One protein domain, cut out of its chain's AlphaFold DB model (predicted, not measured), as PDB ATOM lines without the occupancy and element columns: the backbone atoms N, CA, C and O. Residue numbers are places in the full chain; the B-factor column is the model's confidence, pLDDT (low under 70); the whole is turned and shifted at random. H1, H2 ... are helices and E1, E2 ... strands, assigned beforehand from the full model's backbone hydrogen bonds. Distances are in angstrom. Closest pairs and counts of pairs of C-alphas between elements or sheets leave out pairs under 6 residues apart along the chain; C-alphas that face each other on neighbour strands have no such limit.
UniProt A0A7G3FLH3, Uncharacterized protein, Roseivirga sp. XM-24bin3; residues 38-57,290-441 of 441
ATOM      1  N   ILE A  38     150.619 245.449 278.723       72.38
ATOM      2  CA  ILE A  38     150.269 244.204 279.402       72.38
ATOM      3  C   ILE A  38     148.773 244.290 279.699       72.38
ATOM      4  O   ILE A  38     148.339 245.152 280.462       72.38
ATOM      5  N   THR A  39     147.986 243.413 279.084       79.94
ATOM      6  CA  THR A  39     146.515 243.446 279.167       79.94
ATOM      7  C   THR A  39     145.949 242.297 279.983       79.94
ATOM      8  O   THR A  39     144.781 242.336 280.365       79.94
ATOM      9  N   SER A  40     146.750 241.267 280.263       86.25
ATOM     10  CA  SER A  40     146.280 240.104 281.011       86.25
ATOM     11  C   SER A  40     147.376 239.458 281.845       86.25
ATOM     12  O   SER A  40     148.572 239.606 281.586       86.25
ATOM     13  N   ALA A  41     146.949 238.696 282.846       92.56
ATOM     14  CA  ALA A  41     147.809 237.817 283.611       92.56
ATOM     15  C   ALA A  41     147.172 236.434 283.735       92.56
ATOM     16  O   ALA A  41     145.953 236.287 283.688       92.56
ATOM     17  N   GLN A  42     148.012 235.414 283.863       94.25
ATOM     18  CA  GLN A  42     147.576 234.040 284.094       94.25
ATOM     19  C   GLN A  42     148.568 233.326 285.006       94.25
ATOM     20  O   GLN A  42     149.776 233.581 284.931       94.25
ATOM     21  N   LEU A  43     148.077 232.388 285.808       94.69
ATOM     22  CA  LEU A  43     148.939 231.470 286.535       94.69
ATOM     23  C   LEU A  43     149.336 230.302 285.631       94.69
ATOM     24  O   LEU A  43     148.511 229.677 284.970       94.69
ATOM     25  N   VAL A  44     150.628 229.997 285.593       96.31
ATOM     26  CA  VAL A  44     151.174 228.827 284.903       96.31
ATOM     27  C   VAL A  44     151.796 227.926 285.949       96.31
ATOM     28  O   VAL A  44     152.800 228.297 286.555       96.31
ATOM     29  N   LEU A  45     151.201 226.753 286.172       95.50
ATOM     30  CA  LEU A  45     151.732 225.786 287.128       95.50
ATOM     31  C   LEU A  45     153.143 225.361 286.706       95.50
ATOM     32  O   LEU A  45     153.357 224.953 285.561       95.50
ATOM     33  N   LYS A  46     154.101 225.476 287.625       96.81
ATOM     34  CA  LYS A  46     155.502 225.095 287.416       96.81
ATOM     35  C   LYS A  46     155.882 223.851 288.178       96.81
ATOM     36  O   LYS A  46     156.576 223.003 287.626       96.81
ATOM     37  N   ASP A  47     155.447 223.780 289.427       95.94
ATOM     38  CA  ASP A  47     155.832 222.719 290.344       95.94
ATOM     39  C   ASP A  47     154.806 222.587 291.477       95.94
ATOM     40  O   ASP A  47     153.895 223.408 291.620       95.94
ATOM     41  N   SER A  48     154.969 221.567 292.309       93.81
ATOM     42  CA  SER A  48     154.209 221.374 293.537       93.81
ATOM     43  C   SER A  48     155.111 220.836 294.639       93.81
ATOM     44  O   SER A  48     155.849 219.876 294.437       93.81
ATOM     45  N   ILE A  49     154.997 221.415 295.826       94.69
ATOM     46  CA  ILE A  49     155.669 220.972 297.040       94.69
ATOM     47  C   ILE A  49     154.685 220.098 297.814       94.69
ATOM     48  O   ILE A  49     153.632 220.574 298.246       94.69
ATOM     49  N   MET A  50     155.031 218.822 297.975       93.31
ATOM     50  CA  MET A  50     154.229 217.851 298.713       93.31
ATOM     51  C   MET A  50     154.558 217.893 300.200       93.31
ATOM     52  O   MET A  50     155.716 217.756 300.580       93.31
ATOM     53  N   ILE A  51     153.532 218.036 301.030       91.81
ATOM     54  CA  ILE A  51     153.632 217.993 302.486       91.81
ATOM     55  C   ILE A  51     152.943 216.709 302.942       91.81
ATOM     56  O   ILE A  51     151.722 216.590 302.837       91.81
ATOM     57  N   ASP A  52     153.728 215.753 303.437       87.81
ATOM     58  CA  ASP A  52     153.254 214.436 303.883       87.81
ATOM     59  C   ASP A  52     152.525 214.532 305.239       87.81
ATOM     60  O   ASP A  52     153.048 214.176 306.297       87.81
ATOM     61  N   VAL A  53     151.340 215.148 305.218       83.38
ATOM     62  CA  VAL A  53     150.482 215.400 306.378       83.38
ATOM     63  C   VAL A  53     149.020 215.217 305.986       83.38
ATOM     64  O   VAL A  53     148.534 215.847 305.051       83.38
ATOM     65  N   ILE A  54     148.295 214.432 306.785       71.69
ATOM     66  CA  ILE A  54     146.841 214.258 306.683       71.69
ATOM     67  C   ILE A  54     146.172 215.061 307.801       71.69
ATOM     68  O   ILE A  54     145.894 214.540 308.885       71.69
ATOM     69  N   ALA A  55     145.934 216.348 307.570       67.44
ATOM     70  CA  ALA A  55     145.186 217.196 308.496       67.44
ATOM     71  C   ALA A  55     144.605 218.412 307.777       67.44
ATOM     72  O   ALA A  55     145.085 218.784 306.716       67.44
ATOM     73  N   GLY A  56     143.621 219.073 308.396       72.56
ATOM     74  CA  GLY A  56     143.154 220.397 307.969       72.56
ATOM     75  C   GLY A  56     144.221 221.462 308.229       72.56
ATOM     76  O   GLY A  56     144.105 222.237 309.181       72.56
ATOM     77  N   LEU A  57     145.283 221.426 307.427       83.19
ATOM     78  CA  LEU A  57     146.441 222.296 307.522       83.19
ATOM     79  C   LEU A  57     146.070 223.700 307.046       83.19
ATOM     80  O   LEU A  57     145.392 223.873 306.038       83.19
ATOM     81  N   GLU A 290     130.331 249.844 295.036       72.88
ATOM     82  CA  GLU A 290     129.884 250.522 296.253       72.88
ATOM     83  C   GLU A 290     128.965 249.597 297.064       72.88
ATOM     84  O   GLU A 290     128.233 248.797 296.471       72.88
ATOM     85  N   PRO A 291     128.968 249.704 298.404       64.75
ATOM     86  CA  PRO A 291     127.983 249.030 299.230       64.75
ATOM     87  C   PRO A 291     126.570 249.376 298.770       64.75
ATOM     88  O   PRO A 291     126.224 250.551 298.625       64.75
ATOM     89  N   VAL A 292     125.744 248.357 298.570       64.88
ATOM     90  CA  VAL A 292     124.319 248.565 298.322       64.88
ATOM     91  C   VAL A 292     123.614 248.736 299.665       64.88
ATOM     92  O   VAL A 292     123.815 247.935 300.582       64.88
ATOM     93  N   GLU A 293     122.779 249.770 299.789       59.69
ATOM     94  CA  GLU A 293     121.898 249.947 300.945       59.69
ATOM     95  C   GLU A 293     120.827 248.855 300.922       59.69
ATOM     96  O   GLU A 293     119.768 248.978 300.320       59.69
ATOM     97  N   THR A 294     121.131 247.721 301.541       57.91
ATOM     98  CA  THR A 294     120.138 246.670 301.737       57.91
ATOM     99  C   THR A 294     119.233 247.078 302.883       57.91
ATOM    100  O   THR A 294     119.750 247.474 303.930       57.91
ATOM    101  N   GLY A 295     117.919 246.904 302.735       53.62
ATOM    102  CA  GLY A 295     116.984 247.097 303.838       53.62
ATOM    103  C   GLY A 295     117.434 246.293 305.057       53.62
ATOM    104  O   GLY A 295     117.305 245.066 305.094       53.62
ATOM    105  N   THR A 296     117.998 246.967 306.058       51.47
ATOM    106  CA  THR A 296     118.156 246.366 307.376       51.47
ATOM    107  C   THR A 296     116.756 246.033 307.854       51.47
ATOM    108  O   THR A 296     115.856 246.864 307.734       51.47
ATOM    109  N   VAL A 297     116.548 244.823 308.377       49.19
ATOM    110  CA  VAL A 297     115.293 244.520 309.069       49.19
ATOM    111  C   VAL A 297     115.110 245.611 310.121       49.19
ATOM    112  O   VAL A 297     116.014 245.839 310.923       49.19
ATOM    113  N   GLU A 298     114.000 246.340 310.053       40.72
ATOM    114  CA  GLU A 298     113.668 247.417 310.982       40.72
ATOM    115  C   GLU A 298     113.801 246.865 312.419       40.72
ATOM    116  O   GLU A 298     113.083 245.939 312.794       40.72
ATOM    117  N   GLY A 299     114.798 247.337 313.182       44.31
ATOM    118  CA  GLY A 299     115.160 246.799 314.508       44.31
ATOM    119  C   GLY A 299     116.529 246.102 314.624       44.31
ATOM    120  O   GLY A 299     117.043 245.986 315.731       44.31
ATOM    121  N   ALA A 300     117.190 245.750 313.514       45.66
ATOM    122  CA  ALA A 300     118.476 245.030 313.508       45.66
ATOM    123  C   ALA A 300     119.716 245.902 313.816       45.66
ATOM    124  O   ALA A 300     120.862 245.449 313.686       45.66
ATOM    125  N   ILE A 301     119.516 247.162 314.216       44.03
ATOM    126  CA  ILE A 301     120.597 248.106 314.515       44.03
ATOM    127  C   ILE A 301     121.069 247.878 315.955       44.03
ATOM    128  O   ILE A 301     120.647 248.542 316.898       44.03
ATOM    129  N   GLY A 302     121.983 246.918 316.105       48.44
ATOM    130  CA  GLY A 302     122.695 246.629 317.350       48.44
ATOM    131  C   GLY A 302     122.400 245.235 317.902       48.44
ATOM    132  O   GLY A 302     121.265 244.887 318.200       48.44
ATOM    133  N   GLY A 303     123.448 244.425 318.076       51.53
ATOM    134  CA  GLY A 303     123.358 243.114 318.728       51.53
ATOM    135  C   GLY A 303     123.309 241.913 317.775       51.53
ATOM    136  O   GLY A 303     123.847 241.938 316.668       51.53
ATOM    137  N   TYR A 304     122.707 240.821 318.252       54.28
ATOM    138  CA  TYR A 304     122.717 239.495 317.614       54.28
ATOM    139  C   TYR A 304     122.086 239.477 316.209       54.28
ATOM    140  O   TYR A 304     122.508 238.703 315.353       54.28
ATOM    141  N   GLU A 305     121.117 240.354 315.941       54.38
ATOM    142  CA  GLU A 305     120.399 240.410 314.661       54.38
ATOM    143  C   GLU A 305     121.270 240.930 313.510       54.38
ATOM    144  O   GLU A 305     121.237 240.362 312.417       54.38
ATOM    145  N   GLY A 306     122.135 241.919 313.760       59.31
ATOM    146  CA  GLY A 306     123.112 242.390 312.772       59.31
ATOM    147  C   GLY A 306     124.168 241.328 312.436       59.31
ATOM    148  O   GLY A 306     124.526 241.143 311.272       59.31
ATOM    149  N   LEU A 307     124.618 240.558 313.435       58.97
ATOM    150  CA  LEU A 307     125.493 239.397 313.221       58.97
ATOM    151  C   LEU A 307     124.782 238.295 312.425       58.97
ATOM    152  O   LEU A 307     125.367 237.723 311.505       58.97
ATOM    153  N   ALA A 308     123.512 238.023 312.731       62.44
ATOM    154  CA  ALA A 308     122.704 237.063 311.990       62.44
ATOM    155  C   ALA A 308     122.496 237.492 310.529       62.44
ATOM    156  O   ALA A 308     122.588 236.649 309.638       62.44
ATOM    157  N   TRP A 309     122.271 238.782 310.269       68.31
ATOM    158  CA  TRP A 309     122.173 239.337 308.918       68.31
ATOM    159  C   TRP A 309     123.494 239.203 308.145       68.31
ATOM    160  O   TRP A 309     123.506 238.653 307.040       68.31
ATOM    161  N   MET A 310     124.626 239.590 308.751       67.31
ATOM    162  CA  MET A 310     125.951 239.414 308.139       67.31
ATOM    163  C   MET A 310     126.214 237.943 307.787       67.31
ATOM    164  O   MET A 310     126.647 237.640 306.675       67.31
ATOM    165  N   ASN A 311     125.880 237.024 308.697       65.12
ATOM    166  CA  ASN A 311     126.048 235.583 308.497       65.12
ATOM    167  C   ASN A 311     125.110 234.995 307.427       65.12
ATOM    168  O   ASN A 311     125.421 233.951 306.855       65.12
ATOM    169  N   ARG A 312     123.980 235.648 307.122       68.06
ATOM    170  CA  ARG A 312     123.023 235.231 306.078       68.06
ATOM    171  C   ARG A 312     123.365 235.730 304.675       68.06
ATOM    172  O   ARG A 312     122.622 235.422 303.744       68.06
ATOM    173  N   GLY A 313     124.488 236.424 304.513       71.81
ATOM    174  CA  GLY A 313     124.954 236.928 303.223       71.81
ATOM    175  C   GLY A 313     125.018 238.448 303.146       71.81
ATOM    176  O   GLY A 313     125.340 238.964 302.088       71.81
ATOM    177  N   GLY A 314     124.768 239.181 304.238       73.62
ATOM    178  CA  GLY A 314     124.860 240.645 304.231       73.62
ATOM    179  C   GLY A 314     126.235 241.182 303.810       73.62
ATOM    180  O   GLY A 314     126.331 242.226 303.178       73.62
ATOM    181  N   ARG A 315     127.308 240.418 304.058       75.25
ATOM    182  CA  ARG A 315     128.666 240.744 303.581       75.25
ATOM    183  C   ARG A 315     128.794 240.782 302.056       75.25
ATOM    184  O   ARG A 315     129.702 241.431 301.555       75.25
ATOM    185  N   LEU A 316     127.889 240.122 301.332       81.19
ATOM    186  CA  LEU A 316     127.850 240.129 299.869       81.19
ATOM    187  C   LEU A 316     127.385 241.480 299.302       81.19
ATOM    188  O   LEU A 316     127.555 241.709 298.112       81.19
ATOM    189  N   ALA A 317     126.816 242.370 300.127       79.44
ATOM    190  CA  ALA A 317     126.398 243.714 299.718       79.44
ATOM    191  C   ALA A 317     127.564 244.652 299.393       79.44
ATOM    192  O   ALA A 317     127.337 245.725 298.842       79.44
ATOM    193  N   SER A 318     128.789 244.264 299.759       79.62
ATOM    194  CA  SER A 318     129.961 245.129 299.706       79.62
ATOM    195  C   SER A 318     131.151 244.399 299.106       79.62
ATOM    196  O   SER A 318     131.410 243.227 299.397       79.62
ATOM    197  N   SER A 319     131.910 245.130 298.299       85.62
ATOM    198  CA  SER A 319     133.237 244.710 297.868       85.62
ATOM    199  C   SER A 319     134.198 244.821 299.046       85.62
ATOM    200  O   SER A 319     134.098 245.768 299.829       85.62
ATOM    201  N   ASN A 320     135.120 243.871 299.183       85.50
ATOM    202  CA  ASN A 320     136.136 243.902 300.229       85.50
ATOM    203  C   ASN A 320     137.483 243.389 299.712       85.50
ATOM    204  O   ASN A 320     137.537 242.481 298.885       85.50
ATOM    205  N   TYR A 321     138.574 243.931 300.243       88.88
ATOM    206  CA  TYR A 321     139.902 243.341 300.138       88.88
ATOM    207  C   TYR A 321     140.006 242.116 301.045       88.88
ATOM    208  O   TYR A 321     139.542 242.126 302.186       88.88
ATOM    209  N   HIS A 322     140.613 241.062 300.509       85.12
ATOM    210  CA  HIS A 322     140.729 239.755 301.151       85.12
ATOM    211  C   HIS A 322     142.164 239.416 301.537       85.12
ATOM    212  O   HIS A 322     142.389 238.846 302.599       85.12
ATOM    213  N   GLU A 323     143.132 239.739 300.686       88.94
ATOM    214  CA  GLU A 323     144.520 239.291 300.826       88.94
ATOM    215  C   GLU A 323     145.437 240.369 300.240       88.94
ATOM    216  O   GLU A 323     145.103 240.968 299.215       88.94
ATOM    217  N   ILE A 324     146.563 240.623 300.905       93.94
ATOM    218  CA  ILE A 324     147.672 241.416 300.380       93.94
ATOM    219  C   ILE A 324     148.952 240.637 300.647       93.94
ATOM    220  O   ILE A 324     149.232 240.291 301.790       93.94
ATOM    221  N   ASP A 325     149.733 240.393 299.603       93.88
ATOM    222  CA  ASP A 325     150.924 239.553 299.682       93.88
ATOM    223  C   ASP A 325     152.078 240.179 298.908       93.88
ATOM    224  O   ASP A 325     151.886 240.821 297.870       93.88
ATOM    225  N   GLN A 326     153.302 239.982 299.404       93.56
ATOM    226  CA  GLN A 326     154.506 240.347 298.660       93.56
ATOM    227  C   GLN A 326     155.022 239.158 297.851       93.56
ATOM    228  O   GLN A 326     155.146 238.034 298.341       93.56
ATOM    229  N   ILE A 327     155.349 239.438 296.594       93.94
ATOM    230  CA  ILE A 327     155.850 238.491 295.604       93.94
ATOM    231  C   ILE A 327     157.111 239.108 295.001       93.94
ATOM    232  O   ILE A 327     157.078 239.841 294.006       93.94
ATOM    233  N   GLY A 328     158.243 238.869 295.656       92.12
ATOM    234  CA  GLY A 328     159.475 239.605 295.394       92.12
ATOM    235  C   GLY A 328     159.274 241.114 295.591       92.12
ATOM    236  O   GLY A 328     158.885 241.568 296.661       92.12
ATOM    237  N   GLN A 329     159.513 241.890 294.532       93.06
ATOM    238  CA  GLN A 329     159.312 243.350 294.501       93.06
ATOM    239  C   GLN A 329     157.860 243.788 294.222       93.06
ATOM    240  O   GLN A 329     157.595 244.986 294.112       93.06
ATOM    241  N   TYR A 330     156.944 242.841 294.008       95.50
ATOM    242  CA  TYR A 330     155.554 243.126 293.662       95.50
ATOM    243  C   TYR A 330     154.642 242.941 294.867       95.50
ATOM    244  O   TYR A 330     154.851 242.048 295.681       95.50
ATOM    245  N   THR A 331     153.575 243.730 294.919       95.94
ATOM    246  CA  THR A 331     152.467 243.541 295.854       95.94
ATOM    247  C   THR A 331     151.259 243.024 295.083       95.94
ATOM    248  O   THR A 331     150.798 243.689 294.154       95.94
ATOM    249  N   LEU A 332     150.759 241.848 295.452       96.19
ATOM    250  CA  LEU A 332     149.523 241.283 294.920       96.19
ATOM    251  C   LEU A 332     148.394 241.556 295.912       96.19
ATOM    252  O   LEU A 332     148.513 241.245 297.092       96.19
ATOM    253  N   LEU A 333     147.312 242.153 295.430       95.81
ATOM    254  CA  LEU A 333     146.142 242.510 296.220       95.81
ATOM    255  C   LEU A 333     144.918 241.804 295.646       95.81
ATOM    256  O   LEU A 333     144.680 241.875 294.442       95.81
ATOM    257  N   ARG A 334     144.131 241.146 296.497       94.19
ATOM    258  CA  ARG A 334     142.904 240.440 296.114       94.19
ATOM    259  C   ARG A 334     141.681 241.119 296.708       94.19
ATOM    260  O   ARG A 334     141.674 241.448 297.895       94.19
ATOM    261  N   TYR A 335     140.614 241.241 295.925       92.75
ATOM    262  CA  TYR A 335     139.318 241.717 296.408       92.75
ATOM    263  C   TYR A 335     138.144 240.981 295.752       92.75
ATOM    264  O   TYR A 335     138.295 240.365 294.700       92.75
ATOM    265  N   ASN A 336     136.971 241.029 296.385       90.06
ATOM    266  CA  ASN A 336     135.710 240.525 295.833       90.06
ATOM    267  C   ASN A 336     134.794 241.681 295.416       90.06
ATOM    268  O   ASN A 336     134.878 242.776 295.972       90.06
ATOM    269  N   THR A 337     133.852 241.415 294.516       88.50
ATOM    270  CA  THR A 337     132.814 242.382 294.127       88.50
ATOM    271  C   THR A 337     131.605 242.359 295.062       88.50
ATOM    272  O   THR A 337     131.279 241.334 295.667       88.50
ATOM    273  N   ALA A 338     130.914 243.496 295.162       86.19
ATOM    274  CA  ALA A 338     129.572 243.592 295.731       86.19
ATOM    275  C   ALA A 338     128.536 242.952 294.794       86.19
ATOM    276  O   ALA A 338     128.627 243.087 293.572       86.19
ATOM    277  N   LEU A 339     127.523 242.296 295.364       87.12
ATOM    278  CA  LEU A 339     126.359 241.831 294.617       87.12
ATOM    279  C   LEU A 339     125.322 242.955 294.456       87.12
ATOM    280  O   LEU A 339     124.968 243.594 295.449       87.12
ATOM    281  N   PRO A 340     124.772 243.143 293.241       84.81
ATOM    282  CA  PRO A 340     123.610 243.995 293.007       84.81
ATOM    283  C   PRO A 340     122.400 243.620 293.878       84.81
ATOM    284  O   PRO A 340     122.200 242.450 294.219       84.81
ATOM    285  N   GLU A 341     121.566 244.610 294.211       83.19
ATOM    286  CA  GLU A 341     120.430 244.452 295.131       83.19
ATOM    287  C   GLU A 341     119.415 243.389 294.679       83.19
ATOM    288  O   GLU A 341     118.915 242.595 295.480       83.19
ATOM    289  N   ASP A 342     119.138 243.345 293.376       86.56
ATOM    290  CA  ASP A 342     118.201 242.425 292.732       86.56
ATOM    291  C   ASP A 342     118.676 240.966 292.783       86.56
ATOM    292  O   ASP A 342     117.858 240.042 292.804       86.56
ATOM    293  N   ILE A 343     119.989 240.748 292.881       88.94
ATOM    294  CA  ILE A 343     120.592 239.433 293.118       88.94
ATOM    295  C   ILE A 343     120.630 239.124 294.618       88.94
ATOM    296  O   ILE A 343     120.290 238.015 295.040       88.94
ATOM    297  N   LEU A 344     121.026 240.101 295.432       86.19
ATOM    298  CA  LEU A 344     121.291 239.929 296.853       86.19
ATOM    299  C   LEU A 344     120.027 239.718 297.696       86.19
ATOM    300  O   LEU A 344     119.972 238.762 298.472       86.19
ATOM    301  N   ASN A 345     119.007 240.569 297.557       84.31
ATOM    302  CA  ASN A 345     117.792 240.507 298.383       84.31
ATOM    303  C   ASN A 345     117.118 239.124 298.330       84.31
ATOM    304  O   ASN A 345     116.784 238.562 299.382       84.31
ATOM    305  N   PRO A 346     116.976 238.500 297.145       85.88
ATOM    306  CA  PRO A 346     116.460 237.146 297.066       85.88
ATOM    307  C   PRO A 346     117.333 236.090 297.771       85.88
ATOM    308  O   PRO A 346     116.775 235.128 298.295       85.88
ATOM    309  N   LEU A 347     118.666 236.234 297.782       84.44
ATOM    310  CA  LEU A 347     119.566 235.332 298.517       84.44
ATOM    311  C   LEU A 347     119.405 235.503 300.034       84.44
ATOM    312  O   LEU A 347     119.335 234.514 300.766       84.44
ATOM    313  N   LEU A 348     119.299 236.745 300.516       81.19
ATOM    314  CA  LEU A 348     119.141 237.056 301.942       81.19
ATOM    315  C   LEU A 348     117.849 236.476 302.534       81.19
ATOM    316  O   LEU A 348     117.858 235.998 303.671       81.19
ATOM    317  N   ALA A 349     116.755 236.460 301.764       79.50
ATOM    318  CA  ALA A 349     115.454 235.959 302.212       79.50
ATOM    319  C   ALA A 349     115.487 234.482 302.651       79.50
ATOM    320  O   ALA A 349     114.802 234.095 303.599       79.50
ATOM    321  N   LYS A 350     116.301 233.655 301.985       75.69
ATOM    322  CA  LYS A 350     116.458 232.221 302.297       75.69
ATOM    323  C   LYS A 350     117.742 231.911 303.079       75.69
ATOM    324  O   LYS A 350     117.834 230.864 303.725       75.69
ATOM    325  N   GLY A 351     118.698 232.840 303.059       79.81
ATOM    326  CA  GLY A 351     120.101 232.619 303.391       79.81
ATOM    327  C   GLY A 351     120.860 232.157 302.148       79.81
ATOM    328  O   GLY A 351     120.482 231.159 301.536       79.81
ATOM    329  N   TYR A 352     121.931 232.874 301.788       79.56
ATOM    330  CA  TYR A 352     122.622 232.692 300.501       79.56
ATOM    331  C   TYR A 352     123.025 231.236 300.224       79.56
ATOM    332  O   TYR A 352     122.766 230.718 299.147       79.56
ATOM    333  N   ASN A 353     123.566 230.536 301.222       76.25
ATOM    334  CA  ASN A 353     124.035 229.157 301.095       76.25
ATOM    335  C   ASN A 353     122.917 228.104 300.981       76.25
ATOM    336  O   ASN A 353     123.210 226.933 300.758       76.25
ATOM    337  N   LYS A 354     121.655 228.494 301.180       83.12
ATOM    338  CA  LYS A 354     120.476 227.629 301.029       83.12
ATOM    339  C   LYS A 354     119.692 227.923 299.754       83.12
ATOM    340  O   LYS A 354     118.716 227.233 299.475       83.12
ATOM    341  N   ASP A 355     120.062 228.968 299.018       86.19
ATOM    342  CA  ASP A 355     119.383 229.335 297.787       86.19
ATOM    343  C   ASP A 355     119.967 228.563 296.600       86.19
ATOM    344  O   ASP A 355     121.168 228.608 296.344       86.19
ATOM    345  N   GLU A 356     119.109 227.883 295.841       89.81
ATOM    346  CA  GLU A 356     119.494 227.086 294.665       89.81
ATOM    347  C   GLU A 356     120.174 227.910 293.561       89.81
ATOM    348  O   GLU A 356     120.846 227.354 292.696       89.81
ATOM    349  N   ARG A 357     120.038 229.243 293.579       89.38
ATOM    350  CA  ARG A 357     120.709 230.133 292.625       89.38
ATOM    351  C   ARG A 357     122.143 230.454 293.021       89.38
ATOM    352  O   ARG A 357     122.882 230.940 292.168       89.38
ATOM    353  N   TRP A 358     122.554 230.201 294.268       88.62
ATOM    354  CA  TRP A 358     123.899 230.527 294.747       88.62
ATOM    355  C   TRP A 358     125.015 230.017 293.827       88.62
ATOM    356  O   TRP A 358     125.892 230.817 293.506       88.62
ATOM    357  N   PRO A 359     124.979 228.777 293.294       88.50
ATOM    358  CA  PRO A 359     126.025 228.316 292.387       88.50
ATOM    359  C   PRO A 359     126.144 229.121 291.089       88.50
ATOM    360  O   PRO A 359     127.247 229.316 290.573       88.50
ATOM    361  N   ALA A 360     125.022 229.591 290.542       89.50
ATOM    362  CA  ALA A 360     125.026 230.450 289.360       89.50
ATOM    363  C   ALA A 360     125.482 231.870 289.722       89.50
ATOM    364  O   ALA A 360     126.351 232.424 289.050       89.50
ATOM    365  N   VAL A 361     124.957 232.428 290.821       89.88
ATOM    366  CA  VAL A 361     125.322 233.765 291.302       89.88
ATOM    367  C   VAL A 361     126.812 233.852 291.606       89.88
ATOM    368  O   VAL A 361     127.455 234.785 291.133       89.88
ATOM    369  N   ARG A 362     127.370 232.876 292.329       87.62
ATOM    370  CA  ARG A 362     128.787 232.850 292.694       87.62
ATOM    371  C   ARG A 362     129.679 232.901 291.456       87.62
ATOM    372  O   ARG A 362     130.501 233.796 291.340       87.62
ATOM    373  N   ARG A 363     129.447 232.009 290.487       86.12
ATOM    374  CA  ARG A 363     130.255 231.930 289.256       86.12
ATOM    375  C   ARG A 363     130.153 233.170 288.366       86.12
ATOM    376  O   ARG A 363     131.115 233.514 287.689       86.12
ATOM    377  N   GLN A 364     128.980 233.798 288.314       87.19
ATOM    378  CA  GLN A 364     128.708 234.866 287.349       87.19
ATOM    379  C   GLN A 364     128.899 236.272 287.924       87.19
ATOM    380  O   GLN A 364     129.246 237.174 287.171       87.19
ATOM    381  N   ASN A 365     128.676 236.466 289.229       87.00
ATOM    382  CA  ASN A 365     128.541 237.797 289.834       87.00
ATOM    383  C   ASN A 365     129.426 238.021 291.069       87.00
ATOM    384  O   ASN A 365     129.665 239.170 291.428       87.00
ATOM    385  N   TYR A 366     129.896 236.956 291.729       86.75
ATOM    386  CA  TYR A 366     130.712 237.053 292.942       86.75
ATOM    387  C   TYR A 366     132.103 236.463 292.707       86.75
ATOM    388  O   TYR A 366     132.405 235.347 293.131       86.75
ATOM    389  N   LYS A 367     132.924 237.222 291.978       86.38
ATOM    390  CA  LYS A 367     134.274 236.828 291.567       86.38
ATOM    391  C   LYS A 367     135.338 237.504 292.421       86.38
ATOM    392  O   LYS A 367     135.101 238.607 292.930       86.38
ATOM    393  N   PHE A 368     136.516 236.890 292.514       91.50
ATOM    394  CA  PHE A 368     137.700 237.580 293.001       91.50
ATOM    395  C   PHE A 368     138.494 238.183 291.846       91.50
ATOM    396  O   PHE A 368     138.715 237.567 290.805       91.50
ATOM    397  N   TYR A 369     138.946 239.407 292.078       94.38
ATOM    398  CA  TYR A 369     139.836 240.138 291.197       94.38
ATOM    399  C   TYR A 369     141.150 240.403 291.916       94.38
ATOM    400  O   TYR A 369     141.211 240.510 293.146       94.38
ATOM    401  N   TYR A 370     142.199 240.514 291.117       95.81
ATOM    402  CA  TYR A 370     143.560 240.718 291.556       95.81
ATOM    403  C   TYR A 370     144.111 241.999 290.952       95.81
ATOM    404  O   TYR A 370     143.853 242.334 289.795       95.81
ATOM    405  N   GLN A 371     144.903 242.696 291.754       96.81
ATOM    406  CA  GLN A 371     145.647 243.877 291.362       96.81
ATOM    407  C   GLN A 371     147.119 243.631 291.676       96.81
ATOM    408  O   GLN A 371     147.457 243.149 292.758       96.81
ATOM    409  N   LEU A 372     148.002 243.969 290.743       96.75
ATOM    410  CA  LEU A 372     149.442 243.838 290.935       96.75
ATOM    411  C   LEU A 372     150.067 245.227 290.943       96.75
ATOM    412  O   LEU A 372     149.909 245.991 289.989       96.75
ATOM    413  N   PHE A 373     150.814 245.531 291.995       95.94
ATOM    414  CA  PHE A 373     151.534 246.786 292.142       95.94
ATOM    415  C   PHE A 373     153.038 246.547 292.153       95.94
ATOM    416  O   PHE A 373     153.525 245.554 292.690       95.94
ATOM    417  N   LYS A 374     153.782 247.494 291.587       94.31
ATOM    418  CA  LYS A 374     155.236 247.593 291.706       94.31
ATOM    419  C   LYS A 374     155.605 249.051 291.930       94.31
ATOM    420  O   LYS A 374     155.113 249.923 291.217       94.31
ATOM    421  N   ASP A 375     156.430 249.321 292.937       90.06
ATOM    422  CA  ASP A 375     156.877 250.676 293.291       90.06
ATOM    423  C   ASP A 375     155.713 251.671 293.496       90.06
ATOM    424  O   ASP A 375     155.809 252.862 293.198       90.06
ATOM    425  N   GLY A 376     154.576 251.178 294.001       87.81
ATOM    426  CA  GLY A 376     153.357 251.961 294.214       87.81
ATOM    427  C   GLY A 376     152.550 252.285 292.955       87.81
ATOM    428  O   GLY A 376     151.655 253.125 293.017       87.81
ATOM    429  N   LYS A 377     152.841 251.640 291.821       92.94
ATOM    430  CA  LYS A 377     152.080 251.775 290.574       92.94
ATOM    431  C   LYS A 377     151.395 250.464 290.217       92.94
ATOM    432  O   LYS A 377     152.023 249.409 290.283       92.94
ATOM    433  N   LYS A 378     150.129 250.550 289.811       93.50
ATOM    434  CA  LYS A 378     149.366 249.433 289.246       93.50
ATOM    435  C   LYS A 378     150.035 249.003 287.931       93.50
ATOM    436  O   LYS A 378     150.296 249.845 287.075       93.50
ATOM    437  N   VAL A 379     150.397 247.726 287.817       92.12
ATOM    438  CA  VAL A 379     151.209 247.182 286.708       92.12
ATOM    439  C   VAL A 379     150.343 246.753 285.520       92.12
ATOM    440  O   VAL A 379     150.817 246.764 284.389       92.12
ATOM    441  N   LEU A 380     149.085 246.392 285.773       90.88
ATOM    442  CA  LEU A 380     148.095 245.975 284.781       90.88
ATOM    443  C   LEU A 380     146.675 246.300 285.278       90.88
ATOM    444  O   LEU A 380     146.500 246.488 286.488       90.88
ATOM    445  N   PRO A 381     145.668 246.357 284.387       92.19
ATOM    446  CA  PRO A 381     144.259 246.385 284.785       92.19
ATOM    447  C   PRO A 381     143.899 245.224 285.717       92.19
ATOM    448  O   PRO A 381     144.623 244.227 285.773       92.19
ATOM    449  N   ASP A 382     142.784 245.338 286.439       95.44
ATOM    450  CA  ASP A 382     142.346 244.259 287.328       95.44
ATOM    451  C   ASP A 382     142.078 242.975 286.539       95.44
ATOM    452  O   ASP A 382     141.499 243.000 285.450       95.44
ATOM    453  N   PHE A 383     142.501 241.840 287.089       94.75
ATOM    454  CA  PHE A 383     142.457 240.552 286.399       94.75
ATOM    455  C   PHE A 383     141.909 239.437 287.292       94.75
ATOM    456  O   PHE A 383     141.960 239.512 288.518       94.75
ATOM    457  N   GLU A 384     141.375 238.388 286.670       93.50
ATOM    458  CA  GLU A 384     140.886 237.186 287.354       93.50
ATOM    459  C   GLU A 384     141.982 236.109 287.369       93.50
ATOM    460  O   GLU A 384     142.765 236.005 286.424       93.50
ATOM    461  N   LEU A 385     142.000 235.266 288.406       92.94
ATOM    462  CA  LEU A 385     142.814 234.044 288.466       92.94
ATOM    463  C   LEU A 385     141.895 232.834 288.702       92.94
ATOM    464  O   LEU A 385     141.749 232.392 289.846       92.94
ATOM    465  N   PRO A 386     141.239 232.306 287.649       89.12
ATOM    466  CA  PRO A 386     140.218 231.264 287.778       89.12
ATOM    467  C   PRO A 386     140.709 229.987 288.470       89.12
ATOM    468  O   PRO A 386     139.919 229.272 289.081       89.12
ATOM    469  N   GLU A 387     142.010 229.693 288.411       88.69
ATOM    470  CA  GLU A 387     142.624 228.552 289.094       88.69
ATOM    471  C   GLU A 387     142.450 228.614 290.622       88.69
ATOM    472  O   GLU A 387     142.417 227.567 291.278       88.69
ATOM    473  N   LEU A 388     142.324 229.827 291.177       89.81
ATOM    474  CA  LEU A 388     142.198 230.106 292.613       89.81
ATOM    475  C   LEU A 388     140.741 230.283 293.076       89.81
ATOM    476  O   LEU A 388     140.485 230.532 294.263       89.81
ATOM    477  N   GLU A 389     139.786 230.142 292.156       87.06
ATOM    478  CA  GLU A 389     138.353 230.223 292.427       87.06
ATOM    479  C   GLU A 389     137.795 228.873 292.903       87.06
ATOM    480  O   GLU A 389     138.100 227.835 292.301       87.06
ATOM    481  N   PRO A 390     136.942 228.856 293.948       82.75
ATOM    482  CA  PRO A 390     136.211 227.656 294.347       82.75
ATOM    483  C   PRO A 390     135.338 227.091 293.230       82.75
ATOM    484  O   PRO A 390     134.650 227.830 292.520       82.75
ATOM    485  N   GLN A 391     135.317 225.767 293.131       83.38
ATOM    486  CA  GLN A 391     134.556 225.005 292.148       83.38
ATOM    487  C   GLN A 391     133.299 224.387 292.770       83.38
ATOM    488  O   GLN A 391     133.244 224.080 293.959       83.38
ATOM    489  N   GLU A 392     132.253 224.223 291.960       82.88
ATOM    490  CA  GLU A 392     130.998 223.608 292.402       82.88
ATOM    491  C   GLU A 392     131.252 222.171 292.884       82.88
ATOM    492  O   GLU A 392     131.753 221.349 292.125       82.88
ATOM    493  N   GLY A 393     130.901 221.880 294.141       77.12
ATOM    494  CA  GLY A 393     131.199 220.602 294.805       77.12
ATOM    495  C   GLY A 393     132.161 220.740 295.989       77.12
ATOM    496  O   GLY A 393     132.031 219.990 296.955       77.12
ATOM    497  N   GLN A 394     133.023 221.762 295.977       78.44
ATOM    498  CA  GLN A 394     133.971 222.045 297.059       78.44
ATOM    499  C   GLN A 394     133.275 222.672 298.277       78.44
ATOM    500  O   GLN A 394     132.294 223.414 298.153       78.44
ATOM    501  N   VAL A 395     133.795 222.423 299.482       75.19
ATOM    502  CA  VAL A 395     133.229 222.965 300.735       75.19
ATOM    503  C   VAL A 395     133.287 224.499 300.750       75.19
ATOM    504  O   VAL A 395     132.342 225.177 301.173       75.19
ATOM    505  N   GLU A 396     134.374 225.049 300.226       75.00
ATOM    506  CA  GLU A 396     134.698 226.466 300.101       75.00
ATOM    507  C   GLU A 396     133.720 227.178 299.164       75.00
ATOM    508  O   GLU A 396     133.399 228.353 299.362       75.00
ATOM    509  N   PHE A 397     133.154 226.462 298.187       81.00
ATOM    510  CA  PHE A 397     132.169 227.007 297.256       81.00
ATOM    511  C   PHE A 397     130.899 227.492 297.958       81.00
ATOM    512  O   PHE A 397     130.240 228.443 297.519       81.00
ATOM    513  N   ILE A 398     130.555 226.897 299.097       75.44
ATOM    514  CA  ILE A 398     129.394 227.310 299.886       75.44
ATOM    515  C   ILE A 398     129.711 228.565 300.719       75.44
ATOM    516  O   ILE A 398     128.798 229.305 301.083       75.44
ATOM    517  N   ARG A 399     130.987 228.859 301.004       75.00
ATOM    518  CA  ARG A 399     131.390 229.991 301.854       75.00
ATOM    519  C   ARG A 399     131.878 231.174 301.030       75.00
ATOM    520  O   ARG A 399     132.898 231.092 300.358       75.00
ATOM    521  N   HIS A 400     131.178 232.302 301.113       70.00
ATOM    522  CA  HIS A 400     131.503 233.499 300.326       70.00
ATOM    523  C   HIS A 400     132.911 234.056 300.583       70.00
ATOM    524  O   HIS A 400     133.530 234.605 299.689       70.00
ATOM    525  N   ASN A 401     133.446 233.895 301.789       69.69
ATOM    526  CA  ASN A 401     134.761 234.414 302.151       69.69
ATOM    527  C   ASN A 401     135.908 233.413 301.951       69.69
ATOM    528  O   ASN A 401     137.038 233.746 302.299       69.69
ATOM    529  N   GLN A 402     135.628 232.195 301.477       73.62
ATOM    530  CA  GLN A 402     136.658 231.191 301.222       73.62
ATOM    531  C   GLN A 402     137.028 231.131 299.747       73.62
ATOM    532  O   GLN A 402     136.226 231.428 298.857       73.62
ATOM    533  N   THR A 403     138.268 230.724 299.536       75.88
ATOM    534  CA  THR A 403     138.994 230.707 298.277       75.88
ATOM    535  C   THR A 403     139.551 229.294 298.101       75.88
ATOM    536  O   THR A 403     139.753 228.591 299.090       75.88
ATOM    537  N   ARG A 404     139.756 228.844 296.859       80.19
ATOM    538  CA  ARG A 404     140.333 227.512 296.610       80.19
ATOM    539  C   ARG A 404     141.835 227.508 296.862       80.19
ATOM    540  O   ARG A 404     142.398 226.513 297.297       80.19
ATOM    541  N   GLY A 405     142.482 228.632 296.561       85.19
ATOM    542  CA  GLY A 405     143.894 228.855 296.820       85.19
ATOM    543  C   GLY A 405     144.124 230.108 297.653       85.19
ATOM    544  O   GLY A 405     143.556 231.166 297.351       85.19
ATOM    545  N   VAL A 406     144.986 229.970 298.659       87.50
ATOM    546  CA  VAL A 406     145.529 231.066 299.469       87.50
ATOM    547  C   VAL A 406     146.924 231.379 298.947       87.50
ATOM    548  O   VAL A 406     147.791 230.499 298.919       87.50
ATOM    549  N   VAL A 407     147.138 232.616 298.497       91.62
ATOM    550  CA  VAL A 407     148.480 233.088 298.143       91.62
ATOM    551  C   VAL A 407     149.259 233.270 299.443       91.62
ATOM    552  O   VAL A 407     148.778 233.900 300.371       91.62
ATOM    553  N   ILE A 408     150.439 232.659 299.526       90.31
ATOM    554  CA  ILE A 408     151.286 232.706 300.730       90.31
ATOM    555  C   ILE A 408     152.369 233.790 300.578       90.31
ATOM    556  O   ILE A 408     152.904 234.310 301.553       90.31
ATOM    557  N   GLY A 409     152.738 234.084 299.329       91.12
ATOM    558  CA  GLY A 409     153.838 234.962 298.944       91.12
ATOM    559  C   GLY A 409     154.635 234.369 297.783       91.12
ATOM    560  O   GLY A 409     154.225 233.396 297.148       91.12
ATOM    561  N   GLY A 410     155.798 234.944 297.492       92.62
ATOM    562  CA  GLY A 410     156.675 234.434 296.441       92.62
ATOM    563  C   GLY A 410     158.017 235.148 296.380       92.62
ATOM    564  O   GLY A 410     158.164 236.252 296.904       92.62
ATOM    565  N   ASP A 411     158.993 234.537 295.710       91.62
ATOM    566  CA  ASP A 411     160.296 235.185 295.482       91.62
ATOM    567  C   ASP A 411     160.230 236.180 294.306       91.62
ATOM    568  O   ASP A 411     161.090 237.046 294.152       91.62
ATOM    569  N   GLY A 412     159.193 236.071 293.472       94.19
ATOM    570  CA  GLY A 412     158.945 236.925 292.319       94.19
ATOM    571  C   GLY A 412     157.836 236.358 291.439       94.19
ATOM    572  O   GLY A 412     157.224 235.344 291.767       94.19
ATOM    573  N   LEU A 413     157.583 236.996 290.293       95.31
ATOM    574  CA  LEU A 413     156.528 236.557 289.367       95.31
ATOM    575  C   LEU A 413     156.760 235.145 288.809       95.31
ATOM    576  O   LEU A 413     155.815 234.512 288.359       95.31
ATOM    577  N   GLU A 414     157.991 234.637 288.840       96.06
ATOM    578  CA  GLU A 414     158.321 233.281 288.385       96.06
ATOM    579  C   GLU A 414     157.995 232.194 289.422       96.06
ATOM    580  O   GLU A 414     157.933 231.016 289.065       96.06
ATOM    581  N   SER A 415     157.787 232.573 290.687       94.75
ATOM    582  CA  SER A 415     157.540 231.650 291.796       94.75
ATOM    583  C   SER A 415     156.599 232.253 292.841       94.75
ATOM    584  O   SER A 415     157.010 232.883 293.817       94.75
ATOM    585  N   ILE A 416     155.309 232.002 292.647       95.81
ATOM    586  CA  ILE A 416     154.242 232.284 293.605       95.81
ATOM    587  C   ILE A 416     153.855 230.983 294.289       95.81
ATOM    588  O   ILE A 416     153.527 230.001 293.620       95.81
ATOM    589  N   TYR A 417     153.867 230.993 295.617       95.81
ATOM    590  CA  TYR A 417     153.449 229.869 296.437       95.81
ATOM    591  C   TYR A 417     151.972 230.007 296.783       95.81
ATOM    592  O   TYR A 417     151.547 230.988 297.397       95.81
ATOM    593  N   VAL A 418     151.192 229.011 296.380       94.56
ATOM    594  CA  VAL A 418     149.752 228.960 296.623       94.56
ATOM    595  C   VAL A 418     149.426 227.679 297.366       94.56
ATOM    596  O   VAL A 418     149.653 226.581 296.857       94.56
ATOM    597  N   PHE A 419     148.860 227.816 298.557       90.94
ATOM    598  CA  PHE A 419     148.320 226.682 299.286       90.94
ATOM    599  C   PHE A 419     146.923 226.358 298.774       90.94
ATOM    600  O   PHE A 419     146.057 227.234 298.754       90.94
ATOM    601  N   MET A 420     146.705 225.108 298.373       85.06
ATOM    602  CA  MET A 420     145.379 224.600 298.028       85.06
ATOM    603  C   MET A 420     145.059 223.445 298.975       85.06
ATOM    604  O   MET A 420     145.678 222.383 298.819       85.06
ATOM    605  N   PRO A 421     144.147 223.633 299.947       74.38
ATOM    606  CA  PRO A 421     143.781 222.579 300.876       74.38
ATOM    607  C   PRO A 421     143.189 221.392 300.120       74.38
ATOM    608  O   PRO A 421     142.637 221.527 299.027       74.38
ATOM    609  N   ASN A 422     143.313 220.212 300.707       73.31
ATOM    610  CA  ASN A 422     142.658 219.020 300.206       73.31
ATOM    611  C   ASN A 422     141.135 219.109 300.438       73.31
ATOM    612  O   ASN A 422     140.627 218.742 301.497       73.31
ATOM    613  N   ASP A 423     140.409 219.641 299.454       64.69
ATOM    614  CA  ASP A 423     138.993 220.021 299.543       64.69
ATOM    615  C   ASP A 423     138.012 218.991 298.944       64.69
ATOM    616  O   ASP A 423     136.844 219.293 298.690       64.69
ATOM    617  N   GLY A 424     138.447 217.735 298.804       54.16
ATOM    618  CA  GLY A 424     137.570 216.592 298.514       54.16
ATOM    619  C   GLY A 424     137.292 216.308 297.034       54.16
ATOM    620  O   GLY A 424     136.712 215.264 296.742       54.16
ATOM    621  N   ASP A 425     137.747 217.150 296.099       53.44
ATOM    622  CA  ASP A 425     137.666 216.852 294.655       53.44
ATOM    623  C   ASP A 425     138.684 215.785 294.212       53.44
ATOM    624  O   ASP A 425     138.503 215.116 293.192       53.44
ATOM    625  N   VAL A 426     139.764 215.608 294.982       62.25
ATOM    626  CA  VAL A 426     140.793 214.587 294.765       62.25
ATOM    627  C   VAL A 426     141.146 213.973 296.112       62.25
ATOM    628  O   VAL A 426     141.720 214.640 296.964       62.25
ATOM    629  N   GLU A 427     140.823 212.696 296.313       65.31
ATOM    630  CA  GLU A 427     141.241 211.967 297.512       65.31
ATOM    631  C   GLU A 427     142.764 211.770 297.470       65.31
ATOM    632  O   GLU A 427     143.287 210.940 296.725       65.31
ATOM    633  N   ARG A 428     143.482 212.593 298.235       76.44
ATOM    634  CA  ARG A 428     144.928 212.492 298.462       76.44
ATOM    635  C   ARG A 428     145.220 212.433 299.957       76.44
ATOM    636  O   ARG A 428     144.466 212.974 300.762       76.44
ATOM    637  N   ASP A 429     146.310 211.784 300.326       82.12
ATOM    638  CA  ASP A 429     146.788 211.616 301.701       82.12
ATOM    639  C   ASP A 429     147.911 212.604 302.064       82.12
ATOM    640  O   ASP A 429     148.659 212.396 303.013       82.12
ATOM    641  N   TYR A 430     148.009 213.710 301.324       86.31
ATOM    642  CA  TYR A 430     149.000 214.764 301.517       86.31
ATOM    643  C   TYR A 430     148.420 216.145 301.188       86.31
ATOM    644  O   TYR A 430     147.389 216.273 300.517       86.31
ATOM    645  N   GLU A 431     149.121 217.191 301.612       88.44
ATOM    646  CA  GLU A 431     148.824 218.575 301.248       88.44
ATOM    647  C   GLU A 431     149.796 219.109 300.194       88.44
ATOM    648  O   GLU A 431     150.922 218.623 300.068       88.44
ATOM    649  N   LEU A 432     149.360 220.107 299.417       90.69
ATOM    650  CA  LEU A 432     150.169 220.708 298.354       90.69
ATOM    651  C   LEU A 432     150.293 222.224 298.509       90.69
ATOM    652  O   LEU A 432     149.301 222.945 298.634       90.69
ATOM    653  N   ILE A 433     151.527 222.703 298.370       93.94
ATOM    654  CA  ILE A 433     151.809 224.083 297.981       93.94
ATOM    655  C   ILE A 433     152.174 224.061 296.499       93.94
ATOM    656  O   ILE A 433     153.195 223.502 296.107       93.94
ATOM    657  N   TYR A 434     151.344 224.663 295.660       94.88
ATOM    658  CA  TYR A 434     151.640 224.812 294.243       94.88
ATOM    659  C   TYR A 434     152.578 225.992 294.009       94.88
ATOM    660  O   TYR A 434     152.463 227.034 294.656       94.88
ATOM    661  N   VAL A 435     153.484 225.823 293.051       96.56
ATOM    662  CA  VAL A 435     154.406 226.859 292.593       96.56
ATOM    663  C   VAL A 435     153.957 227.311 291.212       96.56
ATOM    664  O   VAL A 435     153.989 226.537 290.253       96.56
ATOM    665  N   TYR A 436     153.538 228.567 291.107       97.31
ATOM    666  CA  TYR A 436     153.066 229.169 289.864       97.31
ATOM    667  C   TYR A 436     154.021 230.252 289.351       97.31
ATOM    668  O   TYR A 436     154.609 230.994 290.128       97.31
ATOM    669  N   GLU A 437     154.101 230.394 288.029       97.31
ATOM    670  CA  GLU A 437     154.554 231.621 287.363       97.31
ATOM    671  C   GLU A 437     153.319 232.490 287.073       97.31
ATOM    672  O   GLU A 437     152.402 232.030 286.391       97.31
ATOM    673  N   LEU A 438     153.296 233.744 287.532       96.25
ATOM    674  CA  LEU A 438     152.340 234.752 287.069       96.25
ATOM    675  C   LEU A 438     152.862 235.386 285.787       96.25
ATOM    676  O   LEU A 438     153.670 236.317 285.798       96.25
ATOM    677  N   ARG A 439     152.389 234.858 284.660       94.88
ATOM    678  CA  ARG A 439     152.782 235.345 283.343       94.88
ATOM    679  C   ARG A 439     151.956 236.562 282.970       94.88
ATOM    680  O   ARG A 439     150.745 236.450 282.796       94.88
ATOM    681  N   LEU A 440     152.641 237.683 282.784       92.44
ATOM    682  CA  LEU A 440     152.082 238.918 282.243       92.44
ATOM    683  C   LEU A 440     152.097 238.846 280.706       92.44
ATOM    684  O   LEU A 440     153.107 238.435 280.130       92.44
ATOM    685  N   LYS A 441     150.983 239.184 280.055       81.62
ATOM    686  CA  LYS A 441     150.791 239.083 278.601       81.62
ATOM    687  C   LYS A 441     150.306 240.383 277.985       81.62
ATOM    688  O   LYS A 441     149.362 240.990 278.549       81.62
TER     689      LYS A 441
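This is residues 38 to 57 and 290 to 441 of the 441 residues of an uncharacterized protein of Roseivirga sp. XM-24bin3 (UniProt A0A7G3FLH3). Two twisted antiparallel sheets, E1 E7 E6 E5 and E2 E3 E4, stand partly face to face as a sandwich with crossed strands, and beyond one end of the strands E2, E3 and E4 lies a loose group of four short helices, H1 to H4, away from the sheet E1 E7 E6 E5. A long unnamed stretch, residues 375 to 405, joins the two sheets. The printed part has 172 residues, with the order E1 H1 H2 E2 E3 H3 H4 E4 E5 E6 E7; its class is mixed, helices and strands. It is compact, with a radius of gyration of the C-alphas of 17.9 A and spans of 52 by 42 by 29 A.

Find C-alpha 41 at (147.809, 237.817, 283.611); from there E1 runs 28.0 A to residue 51 and bends by 58 degrees at residue 46. Beyond the cut, H1, residues 304 to 311, begins at C-alpha 304 at (122.717, 239.495, 317.614), and H2 is residues 314 to 317. Then E2, residues 320 to 327, runs 21.0 A and E3, residues 330 to 336, 20.1 A. H3, residues 341 to 350, is 14.7 A long; H4 is residues 358 to 365. E4, residues 368 to 374, is 20.2 A long. Look next for E5, residues 406 to 412, E6, residues 415 to 420, and E7, residues 431 to 440, which runs 28.0 A to C-alpha 440 at (152.082, 238.918, 282.243).

In the strongly twisted sheet E1 E7 E6 E5, look for backbone atoms within hydrogen-bond range across neighbour strands: N 44 and O 437, 2.8 A apart, between E1 and E7; N 418 and O 434, 2.9 A apart, between E6 and E7; and N 408 and O 417, 2.9 A apart, between E5 and E6. E5 E6 E7 form a meander, each strand the antiparallel neighbour of the one before. In the other sheet, N 325 and O 332 are within hydrogen-bond range at 2.9 A in the hairpin E2 and E3, and N 371 and O 333 are within hydrogen-bond range at 2.8 A between the antiparallel neighbours E3 and E4. The sheets form a sandwich, two sheets face to face, with strands at 65 degrees; the closest C-alphas of E2 and E5, Ile 327 and Gly 410, are 4.2 A apart. H2 touches H3, closest at the C-alphas of Ala 317 and Leu 344, 7.0 A. H3 and H4 are close but not clearly touching, with the C-alphas of Leu 347 and Trp 358 7.5 A apart. H1 and H2 meet only through their link. Every O i to N i+4 pair is within hydrogen-bond range in H1 and H4; H3 has 3 of 6, and H2 is too short for such a pair.

The two C-alphas farthest apart, Lys 46 and Gly 299, are 53.2 A apart. Residues 58 to 289 are not printed, and C-alphas 57 and 290 stand 34.6 A apart across the cut. The link E4 to E5 is long, with 31 residues. The mean pLDDT of the printed part is 82.5; look for values under 70 at residues 55, 291 to 312, 401 and 423 to 427.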